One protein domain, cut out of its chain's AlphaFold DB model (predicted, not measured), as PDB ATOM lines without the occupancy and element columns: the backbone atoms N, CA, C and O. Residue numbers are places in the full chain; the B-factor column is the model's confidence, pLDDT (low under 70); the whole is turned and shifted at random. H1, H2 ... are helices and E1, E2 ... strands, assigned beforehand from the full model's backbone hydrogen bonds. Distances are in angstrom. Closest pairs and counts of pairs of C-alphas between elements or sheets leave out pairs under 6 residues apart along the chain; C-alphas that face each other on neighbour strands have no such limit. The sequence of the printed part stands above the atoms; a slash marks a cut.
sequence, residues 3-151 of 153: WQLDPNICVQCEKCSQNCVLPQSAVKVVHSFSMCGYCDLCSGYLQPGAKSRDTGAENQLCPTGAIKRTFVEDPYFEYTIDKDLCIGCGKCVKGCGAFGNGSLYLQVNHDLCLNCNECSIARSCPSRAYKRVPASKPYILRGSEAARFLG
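This is residues 3 to 151 of the 153 residues of the protein "Ferredoxin" of Candidatus Aminicenantes bacterium (UniProt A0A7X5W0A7). Little regular structure is here: three two-stranded antiparallel ribbons, E3-E4, E2-E5 and E1-E6, follow one another along the longest axis among long loops. H1 packs on the middle ribbon; H3 lies off to one side. The 149 printed residues (E1 E2 E3 E4 H1 E5 H2 E6 H3) are mixed in class, 50 in named elements, compact, radius of gyration 15.2 A, spans 46 by 34 by 25 A.

Start at the hairpin of E3, residues 67 to 73, and E4, residues 76 to 81: N 70 and O 78 are 2.9 A apart. E2, residues 27 to 31, pairs with E5, residues 104 to 108, N 30 to O 105 at 2.8 A. H1, residues 91 to 99, comes closest to E5 at C-alphas 93 and 104, 5.0 A. E1, residues 3 to 5, pairs with E6, residues 130 to 133, N 4 to O 131 at 2.9 A. H2, residues 120 to 124, has C-alpha 122 5.3 A from C-alpha 130. H3, residues 144 to 149, touches no helix. In H1, H2 and H3 every O i to N i+4 pair is within hydrogen-bond range.

Find C-alpha 67 at (56.826, 28.464, 84.585); E3 runs 18.4 A from there. H3 ends at C-alpha 149, (63.404, 50.320, 81.698).

The printed part has no cut; links E1 to E2, E2 to E3 and E5 to H2 are long. Residue 151 is under 70.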
ATOM      1  N   TRP A   3      70.388  42.252  67.867       97.31
ATOM      2  CA  TRP A   3      69.097  41.722  67.420       97.31
ATOM      3  C   TRP A   3      68.094  41.693  68.569       97.31
ATOM      4  O   TRP A   3      68.407  41.141  69.617       97.31
ATOM      5  N   GLN A   4      66.889  42.213  68.349       97.94
ATOM      6  CA  GLN A   4      65.779  42.090  69.290       97.94
ATOM      7  C   GLN A   4      64.494  41.673  68.572       97.94
ATOM      8  O   GLN A   4      64.261  42.055  67.422       97.94
ATOM      9  N   LEU A   5      63.667  40.893  69.268       98.38
ATOM     10  CA  LEU A   5      62.316  40.535  68.863       98.38
ATOM     11  C   LEU A   5      61.329  41.640  69.264       98.38
ATOM     12  O   LEU A   5      61.271  42.056  70.420       98.38
ATOM     13  N   ASP A   6      60.510  42.072  68.312       98.12
ATOM     14  CA  ASP A   6      59.358  42.931  68.550       98.12
ATOM     15  C   ASP A   6      58.137  42.072  68.938       98.12
ATOM     16  O   ASP A   6      57.617  41.315  68.104       98.12
ATOM     17  N   PRO A   7      57.662  42.146  70.195       97.25
ATOM     18  CA  PRO A   7      56.575  41.293  70.658       97.25
ATOM     19  C   PRO A   7      55.241  41.619  69.978       97.25
ATOM     20  O   PRO A   7      54.356  40.769  69.969       97.25
ATOM     21  N   ASN A   8      55.092  42.804  69.375       95.88
ATOM     22  CA  ASN A   8      53.869  43.218  68.681       95.88
ATOM     23  C   ASN A   8      53.741  42.617  67.274       95.88
ATOM     24  O   ASN A   8      52.646  42.587  66.727       95.88
ATOM     25  N   ILE A   9      54.841  42.117  66.704       98.12
ATOM     26  CA  ILE A   9      54.881  41.484  65.373       98.12
ATOM     27  C   ILE A   9      55.015  39.955  65.495       98.12
ATOM     28  O   ILE A   9      54.764  39.197  64.555       98.12
ATOM     29  N   CYS A  10      55.458  39.458  66.649       98.25
ATOM     30  CA  CYS A  10      55.634  38.031  66.872       98.25
ATOM     31  C   CYS A  10      54.299  37.275  66.793       98.25
ATOM     32  O   CYS A  10      53.332  37.645  67.446       98.25
ATOM     33  N   VAL A  11      54.299  36.166  66.050       97.94
ATOM     34  CA  VAL A  11      53.146  35.254  65.891       97.94
ATOM     35  C   VAL A  11      53.331  33.921  66.631       97.94
ATOM     36  O   VAL A  11      52.671  32.935  66.323       97.94
ATOM     37  N   GLN A  12      54.299  33.859  67.556       97.94
ATOM     38  CA  GLN A  12      54.568  32.695  68.416       97.94
ATOM     39  C   GLN A  12      54.733  31.375  67.637       97.94
ATOM     40  O   GLN A  12      54.243  30.325  68.035       97.94
ATOM     41  N   CYS A  13      55.459  31.423  66.517       97.94
ATOM     42  CA  CYS A  13      55.667  30.285  65.611       97.94
ATOM     43  C   CYS A  13      56.621  29.184  66.122       97.94
ATOM     44  O   CYS A  13      57.035  28.336  65.339       97.94
ATOM     45  N   GLU A  14      57.056  29.247  67.383       97.81
ATOM     46  CA  GLU A  14      57.962  28.291  68.049       97.81
ATOM     47  C   GLU A  14      59.400  28.173  67.511       97.81
ATOM     48  O   GLU A  14      60.295  27.718  68.231       97.81
ATOM     49  N   LYS A  15      59.684  28.698  66.313       98.06
ATOM     50  CA  LYS A  15      61.009  28.662  65.659       98.06
ATOM     51  C   LYS A  15      62.149  29.294  66.463       98.06
ATOM     52  O   LYS A  15      63.308  28.958  66.231       98.06
ATOM     53  N   CYS A  16      61.850  30.176  67.419       97.81
ATOM     54  CA  CYS A  16      62.852  30.748  68.325       97.81
ATOM     55  C   CYS A  16      63.581  29.675  69.149       97.81
ATOM     56  O   CYS A  16      64.763  29.841  69.439       97.81
ATOM     57  N   SER A  17      62.897  28.576  69.484       97.38
ATOM     58  CA  SER A  17      63.479  27.451  70.228       97.38
ATOM     59  C   SER A  17      64.314  26.499  69.368       97.38
ATOM     60  O   SER A  17      65.112  25.753  69.911       97.38
ATOM     61  N   GLN A  18      64.142  26.538  68.042       96.69
ATOM     62  CA  GLN A  18      64.726  25.560  67.114       96.69
ATOM     63  C   GLN A  18      65.900  26.123  66.305       96.69
ATOM     64  O   GLN A  18      66.799  25.389  65.922       96.69
ATOM     65  N   ASN A  19      65.894  27.432  66.035       97.12
ATOM     66  CA  ASN A  19      66.833  28.052  65.093       97.12
ATOM     67  C   ASN A  19      67.913  28.899  65.780       97.12
ATOM     68  O   ASN A  19      68.599  29.678  65.115       97.12
ATOM     69  N   CYS A  20      68.035  28.817  67.107       96.50
ATOM     70  CA  CYS A  20      69.175  29.412  67.797       96.50
ATOM     71  C   CYS A  20      70.418  28.556  67.544       96.50
ATOM     72  O   CYS A  20      70.325  27.337  67.509       96.50
ATOM     73  N   VAL A  21      71.586  29.188  67.401       95.69
ATOM     74  CA  VAL A  21      72.860  28.453  67.301       95.69
ATOM     75  C   VAL A  21      73.314  27.884  68.647       95.69
ATOM     76  O   VAL A  21      74.187  27.027  68.693       95.69
ATOM     77  N   LEU A  22      72.740  28.382  69.745       95.12
ATOM     78  CA  LEU A  22      72.964  27.845  71.079       95.12
ATOM     79  C   LEU A  22      72.093  26.600  71.296       95.12
ATOM     80  O   LEU A  22      70.937  26.617  70.868       95.12
ATOM     81  N   PRO A  23      72.582  25.589  72.042       92.50
ATOM     82  CA  PRO A  23      71.782  24.417  72.410       92.50
ATOM     83  C   PRO A  23      70.472  24.787  73.113       92.50
ATOM     84  O   PRO A  23      69.431  24.186  72.869       92.50
ATOM     85  N   GLN A  24      70.518  25.822  73.955       93.94
ATOM     86  CA  GLN A  24      69.341  26.436  74.543       93.94
ATOM     87  C   GLN A  24      69.208  27.867  74.030       93.94
ATOM     88  O   GLN A  24      70.141  28.664  74.126       93.94
ATOM     89  N   SER A  25      68.034  28.204  73.495       97.44
ATOM     90  CA  SER A  25      67.822  29.497  72.850       97.44
ATOM     91  C   SER A  25      68.127  30.679  73.773       97.44
ATOM     92  O   SER A  25      67.673  30.734  74.919       97.44
ATOM     93  N   ALA A  26      68.833  31.676  73.229       97.81
ATOM     94  CA  ALA A  26      68.982  32.985  73.862       97.81
ATOM     95  C   ALA A  26      67.649  33.750  73.936       97.81
ATOM     96  O   ALA A  26      67.535  34.720  74.680       97.81
ATOM     97  N   VAL A  27      66.628  33.349  73.174       98.31
ATOM     98  CA  VAL A  27      65.291  33.939  73.270       98.31
ATOM     99  C   VAL A  27      64.578  33.332  74.471       98.31
ATOM    100  O   VAL A  27      64.419  32.116  74.552       98.31
ATOM    101  N   LYS A  28      64.118  34.174  75.393       98.38
ATOM    102  CA  LYS A  28      63.416  33.766  76.612       98.38
ATOM    103  C   LYS A  28      62.047  34.426  76.679       98.38
ATOM    104  O   LYS A  28      61.796  35.446  76.035       98.38
ATOM    105  N   VAL A  29      61.159  33.832  77.466       98.38
ATOM    106  CA  VAL A  29      59.899  34.476  77.838       98.38
ATOM    107  C   VAL A  29      60.190  35.503  78.929       98.38
ATOM    108  O   VAL A  29      60.925  35.225  79.874       98.38
ATOM    109  N   VAL A  30      59.618  36.688  78.781       97.25
ATOM    110  CA  VAL A  30      59.609  37.773  79.758       97.25
ATOM    111  C   VAL A  30      58.172  37.975  80.216       97.25
ATOM    112  O   VAL A  30      57.237  37.847  79.422       97.25
ATOM    113  N   HIS A  31      58.012  38.276  81.501       97.00
ATOM    114  CA  HIS A  31      56.728  38.549  82.122       97.00
ATOM    115  C   HIS A  31      56.632  40.034  82.486       97.00
ATOM    116  O   HIS A  31      57.438  40.535  83.269       97.00
ATOM    117  N   SER A  32      55.659  40.735  81.907       96.75
ATOM    118  CA  SER A  32      55.235  42.064  82.352       96.75
ATOM    119  C   SER A  32      54.184  41.891  83.446       96.75
ATOM    120  O   SER A  32      52.997  41.690  83.181       96.75
ATOM    121  N   PHE A  33      54.646  41.920  84.692       95.44
ATOM    122  CA  PHE A  33      53.813  41.763  85.882       95.44
ATOM    123  C   PHE A  33      52.738  42.848  85.974       95.44
ATOM    124  O   PHE A  33      51.619  42.564  86.391       95.44
ATOM    125  N   SER A  34      53.032  44.067  85.513       95.50
ATOM    126  CA  SER A  34      52.082  45.184  85.527       95.50
ATOM    127  C   SER A  34      50.897  45.025  84.571       95.50
ATOM    128  O   SER A  34      49.920  45.758  84.686       95.50
ATOM    129  N   MET A  35      50.964  44.069  83.644       95.56
ATOM    130  CA  MET A  35      49.852  43.706  82.764       95.56
ATOM    131  C   MET A  35      49.145  42.419  83.193       95.56
ATOM    132  O   MET A  35      48.077  42.095  82.672       95.56
ATOM    133  N   CYS A  36      49.751  41.628  84.078       96.62
ATOM    134  CA  CYS A  36      49.252  40.303  84.404       96.62
ATOM    135  C   CYS A  36      47.980  40.376  85.247       96.62
ATOM    136  O   CYS A  36      47.901  41.146  86.195       96.62
ATOM    137  N   GLY A  37      46.995  39.538  84.917       95.25
ATOM    138  CA  GLY A  37      45.772  39.399  85.711       95.25
ATOM    139  C   GLY A  37      45.891  38.423  86.884       95.25
ATOM    140  O   GLY A  37      44.919  38.253  87.606       95.25
ATOM    141  N   TYR A  38      47.043  37.755  87.050       96.00
ATOM    142  CA  TYR A  38      47.291  36.762  88.108       96.00
ATOM    143  C   TYR A  38      46.215  35.663  88.188       96.00
ATOM    144  O   TYR A  38      45.883  35.177  89.258       96.00
ATOM    145  N   CYS A  39      45.636  35.263  87.054       92.12
ATOM    146  CA  CYS A  39      44.472  34.378  87.031       92.12
ATOM    147  C   CYS A  39      44.786  32.978  87.588       92.12
ATOM    148  O   CYS A  39      45.779  32.379  87.174       92.12
ATOM    149  N   ASP A  40      43.896  32.391  88.395       94.88
ATOM    150  CA  ASP A  40      43.904  30.947  88.691       94.88
ATOM    151  C   ASP A  40      43.835  30.110  87.393       94.88
ATOM    152  O   ASP A  40      44.703  29.271  87.138       94.88
ATOM    153  N   LEU A  41      42.876  30.420  86.511       95.12
ATOM    154  CA  LEU A  41      42.776  29.862  85.159       95.12
ATOM    155  C   LEU A  41      43.629  30.677  84.174       95.12
ATOM    156  O   LEU A  41      43.139  31.580  83.498       95.12
ATOM    157  N   CYS A  42      44.919  30.364  84.087       96.62
ATOM    158  CA  CYS A  42      45.835  31.019  83.153       96.62
ATOM    159  C   CYS A  42      46.077  30.151  81.911       96.62
ATOM    160  O   CYS A  42      46.779  29.143  81.979       96.62
ATOM    161  N   SER A  43      45.580  30.579  80.747       96.06
ATOM    162  CA  SER A  43      45.812  29.919  79.448       96.06
ATOM    163  C   SER A  43      47.274  29.947  78.988       96.06
ATOM    164  O   SER A  43      47.645  29.233  78.061       96.06
ATOM    165  N   GLY A  44      48.114  30.788  79.600       97.06
ATOM    166  CA  GLY A  44      49.563  30.778  79.396       97.06
ATOM    167  C   GLY A  44      50.291  29.709  80.217       97.06
ATOM    168  O   GLY A  44      51.431  29.380  79.895       97.06
ATOM    169  N   TYR A  45      49.650  29.164  81.251       97.81
ATOM    170  CA  TYR A  45      50.227  28.159  82.142       97.81
ATOM    171  C   TYR A  45      49.586  26.784  81.960       97.81
ATOM    172  O   TYR A  45      50.312  25.802  81.862       97.81
ATOM    173  N   LEU A  46      48.257  26.714  81.885       97.50
ATOM    174  CA  LEU A  46      47.507  25.468  81.763       97.50
ATOM    175  C   LEU A  46      47.354  25.066  80.295       97.50
ATOM    176  O   LEU A  46      47.048  25.904  79.442       97.50
ATOM    177  N   GLN A  47      47.539  23.782  79.994       95.94
ATOM    178  CA  GLN A  47      47.257  23.263  78.661       95.94
ATOM    179  C   GLN A  47      45.744  23.141  78.406       95.94
ATOM    180  O   GLN A  47      44.974  22.918  79.346       95.94
ATOM    181  N   PRO A  48      45.284  23.266  77.145       93.62
ATOM    182  CA  PRO A  48      43.882  23.039  76.812       93.62
ATOM    183  C   PRO A  48      43.411  21.659  77.287       93.62
ATOM    184  O   PRO A  48      44.051  20.652  77.001       93.62
ATOM    185  N   GLY A  49      42.286  21.616  78.004       92.00
ATOM    186  CA  GLY A  49      41.723  20.367  78.526       92.00
ATOM    187  C   GLY A  49      42.370  19.838  79.812       92.00
ATOM    188  O   GLY A  49      42.076  18.705  80.189       92.00
ATOM    189  N   ALA A  50      43.214  20.626  80.492       94.69
ATOM    190  CA  ALA A  50      43.705  20.303  81.835       94.69
ATOM    191  C   ALA A  50      42.537  19.937  82.775       94.69
ATOM    192  O   ALA A  50      41.542  20.662  82.856       94.69
ATOM    193  N   LYS A  51      42.649  18.790  83.460       91.69
ATOM    194  CA  LYS A  51      41.576  18.247  84.316       91.69
ATOM    195  C   LYS A  51      41.503  18.950  85.670       91.69
ATOM    196  O   LYS A  51      40.438  18.991  86.280       91.69
ATOM    197  N   SER A  52      42.625  19.498  86.121       94.38
ATOM    198  CA  SER A  52      42.755  20.267  87.354       94.38
ATOM    199  C   SER A  52      43.602  21.520  87.115       94.38
ATOM    200  O   SER A  52      44.272  21.671  86.092       94.38
ATOM    201  N   ARG A  53      43.532  22.464  88.060       93.94
ATOM    202  CA  ARG A  53      44.287  23.731  88.046       93.94
ATOM    203  C   ARG A  53      45.423  23.703  89.064       93.94
ATOM    204  O   ARG A  53      45.616  24.648  89.823       93.94
ATOM    205  N   ASP A  54      46.135  22.587  89.126       93.44
ATOM    206  CA  ASP A  54      47.283  22.402  90.013       93.44
ATOM    207  C   ASP A  54      48.610  22.559  89.247       93.44
ATOM    208  O   ASP A  54      48.669  23.123  88.151       93.44
ATOM    209  N   THR A  55      49.711  22.138  89.868       95.00
ATOM    210  CA  THR A  55      51.062  22.222  89.307       95.00
ATOM    211  C   THR A  55      51.550  20.916  88.677       95.00
ATOM    212  O   THR A  55      52.718  20.844  88.290       95.00
ATOM    213  N   GLY A  56      50.676  19.914  88.521       95.19
ATOM    214  CA  GLY A  56      50.979  18.654  87.845       95.19
ATOM    215  C   GLY A  56      51.470  18.878  86.416       95.19
ATOM    216  O   GLY A  56      50.972  19.751  85.700       95.19
ATOM    217  N   ALA A  57      52.481  18.117  85.995       94.25
ATOM    218  CA  ALA A  57      53.115  18.279  84.685       94.25
ATOM    219  C   ALA A  57      52.120  18.071  83.530       94.25
ATOM    220  O   ALA A  57      52.186  18.763  82.517       94.25
ATOM    221  N   GLU A  58      51.151  17.176  83.714       94.00
ATOM    222  CA  GLU A  58      50.044  16.902  82.801       94.00
ATOM    223  C   GLU A  58      49.051  18.059  82.662       94.00
ATOM    224  O   GLU A  58      48.202  18.024  81.778       94.00
ATOM    225  N   ASN A  59      49.124  19.079  83.513       96.50
ATOM    226  CA  ASN A  59      48.299  20.276  83.396       96.50
ATOM    227  C   ASN A  59      49.074  21.444  82.783       96.50
ATOM    228  O   ASN A  59      48.456  22.396  82.307       96.50
ATOM    229  N   GLN A  60      50.408  21.386  82.746       96.56
ATOM    230  CA  GLN A  60      51.243  22.494  82.295       96.56
ATOM    231  C   GLN A  60      51.365  22.564  80.767       96.56
ATOM    232  O   GLN A  60      51.625  21.585  80.077       96.56
ATOM    233  N   LEU A  61      51.257  23.779  80.234       97.12
ATOM    234  CA  LEU A  61      51.483  24.096  78.824       97.12
ATOM    235  C   LEU A  61      52.977  24.182  78.478       97.12
ATOM    236  O   LEU A  61      53.371  24.005  77.321       97.12
ATOM    237  N   CYS A  62      53.821  24.522  79.457       98.00
ATOM    238  CA  CYS A  62      55.256  24.651  79.246       98.00
ATOM    239  C   CYS A  62      55.907  23.260  79.153       98.00
ATOM    240  O   CYS A  62      55.918  22.545  80.150       98.00
ATOM    241  N   PRO A  63      56.524  22.888  78.016       96.94
ATOM    242  CA  PRO A  63      57.065  21.539  77.836       96.94
ATOM    243  C   PRO A  63      58.288  21.243  78.716       96.94
ATOM    244  O   PRO A  63      58.658  20.087  78.872       96.94
ATOM    245  N   THR A  64      58.936  22.277  79.258       97.25
ATOM    246  CA  THR A  64      60.117  22.149  80.123       97.25
ATOM    247  C   THR A  64      59.831  22.512  81.578       97.25
ATOM    248  O   THR A  64      60.764  22.608  82.367       97.25
ATOM    249  N   GLY A  65      58.566  22.767  81.939       97.38
ATOM    250  CA  GLY A  65      58.203  23.177  83.299       97.38
ATOM    251  C   GLY A  65      58.809  24.518  83.733       97.38
ATOM    252  O   GLY A  65      58.954  24.778  84.920       97.38
ATOM    253  N   ALA A  66      59.175  25.389  82.786       98.19
ATOM    254  CA  ALA A  66      59.878  26.643  83.069       98.19
ATOM    255  C   ALA A  66      59.010  27.739  83.713       98.19
ATOM    256  O   ALA A  66      59.494  28.849  83.923       98.19
ATOM    257  N   ILE A  67      57.723  27.489  83.961       98.12
ATOM    258  CA  ILE A  67      56.826  28.464  84.585       98.12
ATOM    259  C   ILE A  67      56.519  27.979  85.990       98.12
ATOM    260  O   ILE A  67      55.896  26.937  86.164       98.12
ATOM    261  N   LYS A  68      56.920  28.754  86.994       97.44
ATOM    262  CA  LYS A  68      56.564  28.495  88.383       97.44
ATOM    263  C   LYS A  68      55.291  29.258  88.723       97.44
ATOM    264  O   LYS A  68      55.237  30.478  88.567       97.44
ATOM    265  N   ARG A  69      54.290  28.522  89.199       96.88
ATOM    266  CA  ARG A  69      53.016  29.049  89.686       96.88
ATOM    267  C   ARG A  69      53.016  29.075  91.212       96.88
ATOM    268  O   ARG A  69      53.224  28.035  91.834       96.88
ATOM    269  N   THR A  70      52.763  30.239  91.795       96.38
ATOM    270  CA  THR A  70      52.759  30.460  93.248       96.38
ATOM    271  C   THR A  70      51.408  31.026  93.663       96.38
ATOM    272  O   THR A  70      50.943  31.997  93.070       96.38
ATOM    273  N   PHE A  71      50.767  30.418  94.659       96.56
ATOM    274  CA  PHE A  71      49.544  30.963  95.249       96.56
ATOM    275  C   PHE A  71      49.856  32.266  95.990       96.56
ATOM    276  O   PHE A  71      50.831  32.312  96.742       96.56
ATOM    277  N   VAL A  72      49.050  33.305  95.764       95.44
ATOM    278  CA  VAL A  72      49.171  34.596  96.458       95.44
ATOM    279  C   VAL A  72      48.024  34.735  97.456       95.44
ATOM    280  O   VAL A  72      48.246  34.714  98.662       95.44
ATOM    281  N   GLU A  73      46.799  34.805  96.946       93.31
ATOM    282  CA  GLU A  73      45.539  34.832  97.694       93.31
ATOM    283  C   GLU A  73      44.420  34.348  96.761       93.31
ATOM    284  O   GLU A  73      44.658  34.217  95.569       93.31
ATOM    285  N   ASP A  74      43.210  34.057  97.235       91.19
ATOM    286  CA  ASP A  74      42.121  33.676  96.320       91.19
ATOM    287  C   ASP A  74      41.570  34.916  95.581       91.19
ATOM    288  O   ASP A  74      41.277  35.909  96.252       91.19
ATOM    289  N   PRO A  75      41.409  34.916  94.235       89.56
ATOM    290  CA  PRO A  75      41.654  33.850  93.244       89.56
ATOM    291  C   PRO A  75      42.985  34.007  92.461       89.56
ATOM    292  O   PRO A  75      43.094  33.604  91.295       89.56
ATOM    293  N   TYR A  76      43.983  34.657  93.056       95.56
ATOM    294  CA  TYR A  76      45.222  35.111  92.434       95.56
ATOM    295  C   TYR A  76      46.426  34.167  92.593       95.56
ATOM    296  O   TYR A  76      46.824  33.735  93.678       95.56
ATOM    297  N   PHE A  77      47.096  33.932  91.466       97.25
ATOM    298  CA  PHE A  77      48.342  33.184  91.365       97.25
ATOM    299  C   PHE A  77      49.388  33.982  90.589       97.25
ATOM    300  O   PHE A  77      49.130  34.504  89.503       97.25
ATOM    301  N   GLU A  78      50.603  34.024  91.123       97.06
ATOM    302  CA  GLU A  78      51.758  34.597  90.447       97.06
ATOM    303  C   GLU A  78      52.453  33.561  89.566       97.06
ATOM    304  O   GLU A  78      52.612  32.395  89.931       97.06
ATOM    305  N   TYR A  79      52.910  34.025  88.404       97.62
ATOM    306  CA  TYR A  79      53.653  33.237  87.434       97.62
ATOM    307  C   TYR A  79      55.048  33.830  87.260       97.62
ATOM    308  O   TYR A  79      55.200  34.988  86.872       97.62
ATOM    309  N   THR A  80      56.084  33.037  87.508       98.00
ATOM    310  CA  THR A  80      57.482  33.432  87.282       98.00
ATOM    311  C   THR A  80      58.129  32.501  86.265       98.00
ATOM    312  O   THR A  80      57.728  31.347  86.123       98.00
ATOM    313  N   ILE A  81      59.091  33.021  85.500       98.19
ATOM    314  CA  ILE A  81      59.780  32.264  84.450       98.19
ATOM    315  C   ILE A  81      61.169  31.878  84.944       98.19
ATOM    316  O   ILE A  81      62.005  32.751  85.181       98.19
ATOM    317  N   ASP A  82      61.424  30.578  85.024       97.81
ATOM    318  CA  ASP A  82      62.766  30.032  85.159       97.81
ATOM    319  C   ASP A  82      63.486  30.143  83.804       97.81
ATOM    320  O   ASP A  82      63.121  29.512  82.804       97.81
ATOM    321  N   LYS A  83      64.501  31.009  83.745       95.06
ATOM    322  CA  LYS A  83      65.240  31.297  82.506       95.06
ATOM    323  C   LYS A  83      66.134  30.133  82.082       95.06
ATOM    324  O   LYS A  83      66.384  30.005  80.876       95.06
ATOM    325  N   ASP A  84      66.555  29.299  83.025       95.88
ATOM    326  CA  ASP A  84      67.455  28.170  82.804       95.88
ATOM    327  C   ASP A  84      66.691  26.964  82.254       95.88
ATOM    328  O   ASP A  84      67.234  26.196  81.468       95.88
ATOM    329  N   LEU A  85      65.388  26.862  82.528       97.75
ATOM    330  CA  LEU A  85      64.506  25.873  81.893       97.75
ATOM    331  C   LEU A  85      63.832  26.393  80.613       97.75
ATOM    332  O   LEU A  85      63.399  25.616  79.756       97.75
ATOM    333  N   CYS A  86      63.704  27.711  80.448       98.38
ATOM    334  CA  CYS A  86      62.991  28.292  79.313       98.38
ATOM    335  C   CYS A  86      63.766  28.116  77.996       98.38
ATOM    336  O   CYS A  86      64.874  28.625  77.826       98.38
ATOM    337  N   ILE A  87      63.152  27.457  77.011       98.00
ATOM    338  CA  ILE A  87      63.736  27.255  75.668       98.00
ATOM    339  C   ILE A  87      63.253  28.275  74.624       98.00
ATOM    340  O   ILE A  87      63.602  28.177  73.450       98.00
ATOM    341  N   GLY A  88      62.399  29.227  75.012       97.81
ATOM    342  CA  GLY A  88      61.913  30.271  74.104       97.81
ATOM    343  C   GLY A  88      60.893  29.815  73.055       97.81
ATOM    344  O   GLY A  88      60.766  30.467  72.021       97.81
ATOM    345  N   CYS A  89      60.156  28.719  73.277       98.25
ATOM    346  CA  CYS A  89      59.168  28.223  72.304       98.25
ATOM    347  C   CYS A  89      57.942  29.144  72.156       98.25
ATOM    348  O   CYS A  89      57.336  29.201  71.097       98.25
ATOM    349  N   GLY A  90      57.569  29.906  73.186       98.06
ATOM    350  CA  GLY A  90      56.456  30.858  73.096       98.06
ATOM    351  C   GLY A  90      55.052  30.237  73.133       98.06
ATOM    352  O   GLY A  90      54.084  30.960  72.916       98.06
ATOM    353  N   LYS A  91      54.901  28.947  73.470       98.31
ATOM    354  CA  LYS A  91      53.577  28.325  73.683       98.31
ATOM    355  C   LYS A  91      52.763  29.061  74.754       98.31
ATOM    356  O   LYS A  91      51.615  29.426  74.517       98.31
ATOM    357  N   CYS A  92      53.395  29.377  75.886       98.31
ATOM    358  CA  CYS A  92      52.780  30.166  76.958       98.31
ATOM    359  C   CYS A  92      52.442  31.603  76.538       98.31
ATOM    360  O   CYS A  92      51.422  32.141  76.957       98.31
ATOM    361  N   VAL A  93      53.253  32.205  75.663       98.38
ATOM    362  CA  VAL A  93      52.989  33.531  75.083       98.38
ATOM    363  C   VAL A  93      51.728  33.487  74.224       98.38
ATOM    364  O   VAL A  93      50.869  34.354  74.353       98.38
ATOM    365  N   LYS A  94      51.579  32.449  73.391       98.06
ATOM    366  CA  LYS A  94      50.388  32.254  72.553       98.06
ATOM    367  C   LYS A  94      49.133  32.085  73.410       98.06
ATOM    368  O   LYS A  94      48.133  32.745  73.156       98.06
ATOM    369  N   GLY A  95      49.204  31.248  74.444       96.88
ATOM    370  CA  GLY A  95      48.098  31.034  75.375       96.88
ATOM    371  C   GLY A  95      47.703  32.306  76.132       96.88
ATOM    372  O   GLY A  95      46.531  32.683  76.134       96.88
ATOM    373  N   CYS A  96      48.683  33.009  76.709       97.25
ATOM    374  CA  CYS A  96      48.478  34.264  77.436       97.25
ATOM    375  C   CYS A  96      47.896  35.377  76.548       97.25
ATOM    376  O   CYS A  96      47.086  36.166  77.022       97.25
ATOM    377  N   GLY A  97      48.283  35.441  75.271       95.94
ATOM    378  CA  GLY A  97      47.749  36.419  74.320       95.94
ATOM    379  C   GLY A  97      46.361  36.079  73.767       95.94
ATOM    380  O   GLY A  97      45.642  36.988  73.373       95.94
ATOM    381  N   ALA A  98      45.977  34.800  73.727       93.94
ATOM    382  CA  ALA A  98      44.688  34.379  73.172       93.94
ATOM    383  C   ALA A  98      43.507  34.620  74.126       93.94
ATOM    384  O   ALA A  98      42.428  34.992  73.673       93.94
ATOM    385  N   PHE A  99      43.705  34.400  75.432       91.25
ATOM    386  CA  PHE A  99      42.630  34.467  76.438       91.25
ATOM    387  C   PHE A  99      43.014  35.233  77.712       91.25
ATOM    388  O   PHE A  99      42.273  35.215  78.690       91.25
ATOM    389  N   GLY A 100      44.176  35.881  77.725       91.62
ATOM    390  CA  GLY A 100      44.631  36.715  78.832       91.62
ATOM    391  C   GLY A 100      45.068  38.091  78.344       91.62
ATOM    392  O   GLY A 100      44.776  38.508  77.227       91.62
ATOM    393  N   ASN A 101      45.830  38.787  79.183       93.94
ATOM    394  CA  ASN A 101      46.240  40.166  78.911       93.94
ATOM    395  C   ASN A 101      47.500  40.270  78.030       93.94
ATOM    396  O   ASN A 101      48.018  41.366  77.821       93.94
ATOM    397  N   GLY A 102      48.054  39.146  77.558       95.69
ATOM    398  CA  GLY A 102      49.304  39.142  76.790       95.69
ATOM    399  C   GLY A 102      50.524  39.650  77.576       95.69
ATOM    400  O   GLY A 102      51.415  40.269  76.986       95.69
ATOM    401  N   SER A 103      50.555  39.406  78.894       97.19
ATOM    402  CA  SER A 103      51.641  39.799  79.809       97.19
ATOM    403  C   SER A 103      52.924  38.982  79.621       97.19
ATOM    404  O   SER A 103      54.008  39.453  79.966       97.19
ATOM    405  N   LEU A 104      52.828  37.779  79.050       97.94
ATOM    406  CA  LEU A 104      53.976  36.975  78.635       97.94
ATOM    407  C   LEU A 104      54.332  37.284  77.182       97.94
ATOM    408  O   LEU A 104      53.463  37.260  76.315       97.94
ATOM    409  N   TYR A 105      55.610  37.517  76.892       98.31
ATOM    410  CA  TYR A 105      56.116  37.718  75.529       98.31
ATOM    411  C   TYR A 105      57.579  37.287  75.405       98.31
ATOM    412  O   TYR A 105      58.261  37.069  76.399       98.31
ATOM    413  N   LEU A 106      58.072  37.109  74.178       98.50
ATOM    414  CA  LEU A 106      59.465  36.717  73.942       98.50
ATOM    415  C   LEU A 106      60.373  37.953  73.877       98.50
ATOM    416  O   LEU A 106      59.976  38.986  73.343       98.50
ATOM    417  N   GLN A 107      61.600  37.834  74.375       98.31
ATOM    418  CA  GLN A 107      62.700  38.778  74.155       98.31
ATOM    419  C   GLN A 107      64.007  38.001  73.977       98.31
ATOM    420  O   GLN A 107      64.167  36.894  74.496       98.31
ATOM    421  N   VAL A 108      64.958  38.578  73.251       98.12
ATOM    422  CA  VAL A 108      66.339  38.094  73.211       98.12
ATOM    423  C   VAL A 108      66.996  38.455  74.542       98.12
ATOM    424  O   VAL A 108      67.092  39.632  74.878       98.12
ATOM    425  N   ASN A 109      67.440  37.453  75.300       97.06
ATOM    426  CA  ASN A 109      68.291  37.664  76.461       97.06
ATOM    427  C   ASN A 109      69.717  37.955  75.973       97.06
ATOM    428  O   ASN A 109      70.381  37.094  75.389       97.06
ATOM    429  N   HIS A 110      70.170  39.184  76.198       95.75
ATOM    430  CA  HIS A 110      71.468  39.655  75.725       95.75
ATOM    431  C   HIS A 110      72.657  39.126  76.533       95.75
ATOM    432  O   HIS A 110      73.761  39.151  76.002       95.75
ATOM    433  N   ASP A 111      72.428  38.569  77.725       94.62
ATOM    434  CA  ASP A 111      73.476  37.901  78.510       94.62
ATOM    435  C   ASP A 111      73.851  36.541  77.895       94.62
ATOM    436  O   ASP A 111      74.969  36.063  78.052       94.62
ATOM    437  N   LEU A 112      72.914  35.922  77.165       95.56
ATOM    438  CA  LEU A 112      73.113  34.633  76.492       95.56
ATOM    439  C   LEU A 112      73.443  34.789  75.005       95.56
ATOM    440  O   LEU A 112      74.110  33.946  74.413       95.56
ATOM    441  N   CYS A 113      72.928  35.834  74.358       96.38
ATOM    442  CA  CYS A 113      73.058  36.007  72.918       96.38
ATOM    443  C   CYS A 113      74.516  36.250  72.502       96.38
ATOM    444  O   CYS A 113      75.089  37.290  72.808       96.38
ATOM    445  N   LEU A 114      75.068  35.365  71.667       94.38
ATOM    446  CA  LEU A 114      76.434  35.489  71.133       94.38
ATOM    447  C   LEU A 114      76.618  36.620  70.104       94.38
ATOM    448  O   LEU A 114      77.695  36.765  69.536       94.38
ATOM    449  N   ASN A 115      75.563  37.388  69.806       91.44
ATOM    450  CA  ASN A 115      75.572  38.447  68.797       91.44
ATOM    451  C   ASN A 115      76.178  37.980  67.455       91.44
ATOM    452  O   ASN A 115      77.098  38.599  66.930       91.44
ATOM    453  N   CYS A 116      75.632  36.894  66.894       86.31
ATOM    454  CA  CYS A 116      76.150  36.151  65.730       86.31
ATOM    455  C   CYS A 116      76.204  36.927  64.390       86.31
ATOM    456  O   CYS A 116      76.253  36.305  63.334       86.31
ATOM    457  N   ASN A 117      76.151  38.265  64.404       84.38
ATOM    458  CA  ASN A 117      76.002  39.199  63.280       84.38
ATOM    459  C   ASN A 117      74.704  39.025  62.475       84.38
ATOM    460  O   ASN A 117      73.906  39.966  62.394       84.38
ATOM    461  N   GLU A 118      74.438  37.827  61.965       91.38
ATOM    462  CA  GLU A 118      73.206  37.429  61.293       91.38
ATOM    463  C   GLU A 118      72.473  36.375  62.138       91.38
ATOM    464  O   GLU A 118      72.916  35.239  62.298       91.38
ATOM    465  N   CYS A 119      71.344  36.756  62.734       96.00
ATOM    466  CA  CYS A 119      70.596  35.849  63.595       96.00
ATOM    467  C   CYS A 119      69.829  34.813  62.756       96.00
ATOM    468  O   CYS A 119      68.880  35.165  62.055       96.00
ATOM    469  N   SER A 120      70.176  33.527  62.893       96.69
ATOM    470  CA  SER A 120      69.458  32.414  62.249       96.69
ATOM    471  C   SER A 120      67.959  32.415  62.577       96.69
ATOM    472  O   SER A 120      67.132  32.195  61.695       96.69
ATOM    473  N   ILE A 121      67.583  32.767  63.813       97.50
ATOM    474  CA  ILE A 121      66.171  32.907  64.197       97.50
ATOM    475  C   ILE A 121      65.494  34.028  63.403       97.50
ATOM    476  O   ILE A 121      64.379  33.838  62.921       97.50
ATOM    477  N   ALA A 122      66.155  35.182  63.253       97.50
ATOM    478  CA  ALA A 122      65.610  36.315  62.511       97.50
ATOM    479  C   ALA A 122      65.370  35.948  61.041       97.50
ATOM    480  O   ALA A 122      64.288  36.218  60.523       97.50
ATOM    481  N   ARG A 123      66.330  35.258  60.408       97.06
ATOM    482  CA  ARG A 123      66.223  34.770  59.022       97.06
ATOM    483  C   ARG A 123      65.044  33.813  58.831       97.06
ATOM    484  O   ARG A 123      64.347  33.879  57.826       97.06
ATOM    485  N   SER A 124      64.797  32.938  59.804       97.38
ATOM    486  CA  SER A 124      63.725  31.937  59.740       97.38
ATOM    487  C   SER A 124      62.370  32.414  60.286       97.38
ATOM    488  O   SER A 124      61.400  31.644  60.250       97.38
ATOM    489  N   CYS A 125      62.283  33.638  60.822       98.25
ATOM    490  CA  CYS A 125      61.082  34.172  61.460       98.25
ATOM    491  C   CYS A 125      60.012  34.540  60.411       98.25
ATOM    492  O   CYS A 125      60.201  35.503  59.667       98.25
ATOM    493  N   PRO A 126      58.857  33.847  60.369       98.25
ATOM    494  CA  PRO A 126      57.858  34.045  59.320       98.25
ATOM    495  C   PRO A 126      57.178  35.418  59.389       98.25
ATOM    496  O   PRO A 126      56.821  35.974  58.358       98.25
ATOM    497  N   SER A 127      57.029  35.996  60.586       98.19
ATOM    498  CA  SER A 127      56.440  37.330  60.743       98.19
ATOM    499  C   SER A 127      57.454  38.467  60.640       98.19
ATOM    500  O   SER A 127      57.072  39.626  60.756       98.19
ATOM    501  N   ARG A 128      58.745  38.163  60.426       98.00
ATOM    502  CA  ARG A 128      59.832  39.158  60.399       98.00
ATOM    503  C   ARG A 128      59.845  40.057  61.647       98.00
ATOM    504  O   ARG A 128      60.137  41.243  61.572       98.00
ATOM    505  N   ALA A 129      59.557  39.475  62.814       98.38
ATOM    506  CA  ALA A 129      59.471  40.203  64.082       98.38
ATOM    507  C   ALA A 129      60.824  40.700  64.627       98.38
ATOM    508  O   ALA A 129      60.853  41.410  65.625       98.38
ATOM    509  N   TYR A 130      61.949  40.313  64.026       98.06
ATOM    510  CA  TYR A 130      63.277  40.685  64.508       98.06
ATOM    511  C   TYR A 130      63.788  41.947  63.825       98.06
ATOM    512  O   TYR A 130      63.745  42.062  62.601       98.06
ATOM    513  N   LYS A 131      64.362  42.859  64.611       96.88
ATOM    514  CA  LYS A 131      65.014  44.075  64.115       96.88
ATOM    515  C   LYS A 131      66.321  44.351  64.848       96.88
ATOM    516  O   LYS A 131      66.576  43.822  65.932       96.88
ATOM    517  N   ARG A 132      67.168  45.183  64.241       96.06
ATOM    518  CA  ARG A 132      68.384  45.686  64.885       96.06
ATOM    519  C   ARG A 132      68.025  46.888  65.754       96.06
ATOM    520  O   ARG A 132      67.385  47.819  65.277       96.06
ATOM    521  N   VAL A 133      68.475  46.887  67.004       95.81
ATOM    522  CA  VAL A 133      68.266  47.974  67.976       95.81
ATOM    523  C   VAL A 133      69.594  48.405  68.618       95.81
ATOM    524  O   VAL A 133      70.564  47.631  68.601       95.81
ATOM    525  N   PRO A 134      69.700  49.630  69.167       95.75
ATOM    526  CA  PRO A 134      70.881  50.056  69.915       95.75
ATOM    527  C   PRO A 134      71.144  49.155  71.125       95.75
ATOM    528  O   PRO A 134      70.222  48.799  71.851       95.75
ATOM    529  N   ALA A 135      72.413  48.824  71.379       94.50
ATOM    530  CA  ALA A 135      72.791  47.997  72.531       94.50
ATOM    531  C   ALA A 135      72.507  48.688  73.878       94.50
ATOM    532  O   ALA A 135      72.342  48.014  74.883       94.50
ATOM    533  N   SER A 136      72.409  50.022  73.887       93.81
ATOM    534  CA  SER A 136      72.057  50.823  75.064       93.81
ATOM    535  C   SER A 136      70.571  50.775  75.427       93.81
ATOM    536  O   SER A 136      70.211  51.095  76.555       93.81
ATOM    537  N   LYS A 137      69.695  50.398  74.486       93.19
ATOM    538  CA  LYS A 137      68.246  50.242  74.701       93.19
ATOM    539  C   LYS A 137      67.742  49.016  73.935       93.19
ATOM    540  O   LYS A 137      67.005  49.164  72.958       93.19
ATOM    541  N   PRO A 138      68.191  47.809  74.319       94.44
ATOM    542  CA  PRO A 138      68.030  46.643  73.476       94.44
ATOM    543  C   PRO A 138      66.675  45.953  73.653       94.44
ATOM    544  O   PRO A 138      66.315  45.154  72.801       94.44
ATOM    545  N   TYR A 139      65.918  46.234  74.718       96.12
ATOM    546  CA  TYR A 139      64.645  45.570  75.010       96.12
ATOM    547  C   TYR A 139      63.431  46.355  74.503       96.12
ATOM    548  O   TYR A 139      63.383  47.582  74.579       96.12
ATOM    549  N   ILE A 140      62.424  45.620  74.026       95.94
ATOM    550  CA  ILE A 140      61.114  46.137  73.613       95.94
ATOM    551  C   ILE A 140      60.088  45.530  74.567       95.94
ATOM    552  O   ILE A 140      59.500  44.483  74.301       95.94
ATOM    553  N   LEU A 141      59.954  46.153  75.733       95.06
ATOM    554  CA  LEU A 141      59.092  45.662  76.805       95.06
ATOM    555  C   LEU A 141      57.641  46.117  76.615       95.06
ATOM    556  O   LEU A 141      57.355  47.045  75.857       95.06
ATOM    557  N   ARG A 142      56.731  45.458  77.333       92.62
ATOM    558  CA  ARG A 142      55.320  45.840  77.449       92.62
ATOM    559  C   ARG A 142      55.011  46.266  78.886       92.62
ATOM    560  O   ARG A 142      55.807  45.999  79.781       92.62
ATOM    561  N   GLY A 143      53.880  46.941  79.078       90.94
ATOM    562  CA  GLY A 143      53.440  47.422  80.387       90.94
ATOM    563  C   GLY A 143      54.289  48.567  80.939       90.94
ATOM    564  O   GLY A 143      55.073  49.201  80.227       90.94
ATOM    565  N   SER A 144      54.134  48.827  82.237       89.12
ATOM    566  CA  SER A 144      54.917  49.838  82.964       89.12
ATOM    567  C   SER A 144      56.407  49.486  83.051       89.12
ATOM    568  O   SER A 144      57.244  50.372  83.228       89.12
ATOM    569  N   GLU A 145      56.777  48.218  82.844       88.19
ATOM    570  CA  GLU A 145      58.166  47.769  82.757       88.19
ATOM    571  C   GLU A 145      58.909  48.460  81.611       88.19
ATOM    572  O   GLU A 145      60.100  48.738  81.741       88.19
ATOM    573  N   ALA A 146      58.214  48.812  80.522       83.81
ATOM    574  CA  ALA A 146      58.788  49.615  79.447       83.81
ATOM    575  C   ALA A 146      59.176  51.023  79.923       83.81
ATOM    576  O   ALA A 146      60.267  51.495  79.603       83.81
ATOM    577  N   ALA A 147      58.325  51.680  80.717       80.19
ATOM    578  CA  ALA A 147      58.612  53.001  81.276       80.19
ATOM    579  C   ALA A 147      59.770  52.941  82.288       80.19
ATOM    580  O   ALA A 147      60.736  53.701  82.168       80.19
ATOM    581  N   ARG A 148      59.736  51.952  83.195       79.00
ATOM    582  CA  ARG A 148      60.805  51.680  84.173       79.00
ATOM    583  C   ARG A 148      62.153  51.436  83.500       79.00
ATOM    584  O   ARG A 148      63.148  52.032  83.898       79.00
ATOM    585  N   PHE A 149      62.184  50.610  82.454       77.25
ATOM    586  CA  PHE A 149      63.404  50.320  81.698       77.25
ATOM    587  C   PHE A 149      63.960  51.552  80.970       77.25
ATOM    588  O   PHE A 149      65.170  51.698  80.818       77.25
ATOM    589  N   LEU A 150      63.087  52.464  80.538       72.69
ATOM    590  CA  LEU A 150      63.475  53.713  79.883       72.69
ATOM    591  C   LEU A 150      63.843  54.837  80.865       72.69
ATOM    592  O   LEU A 150      64.170  55.932  80.406       72.69
ATOM    593  N   GLY A 151      63.797  54.586  82.179       64.00
ATOM    594  CA  GLY A 151      64.101  55.580  83.210       64.00
ATOM    595  C   GLY A 151      63.070  56.707  83.300       64.00
ATOM    596  O   GLY A 151      63.404  57.799  83.750       64.00
TER     597      GLY A 151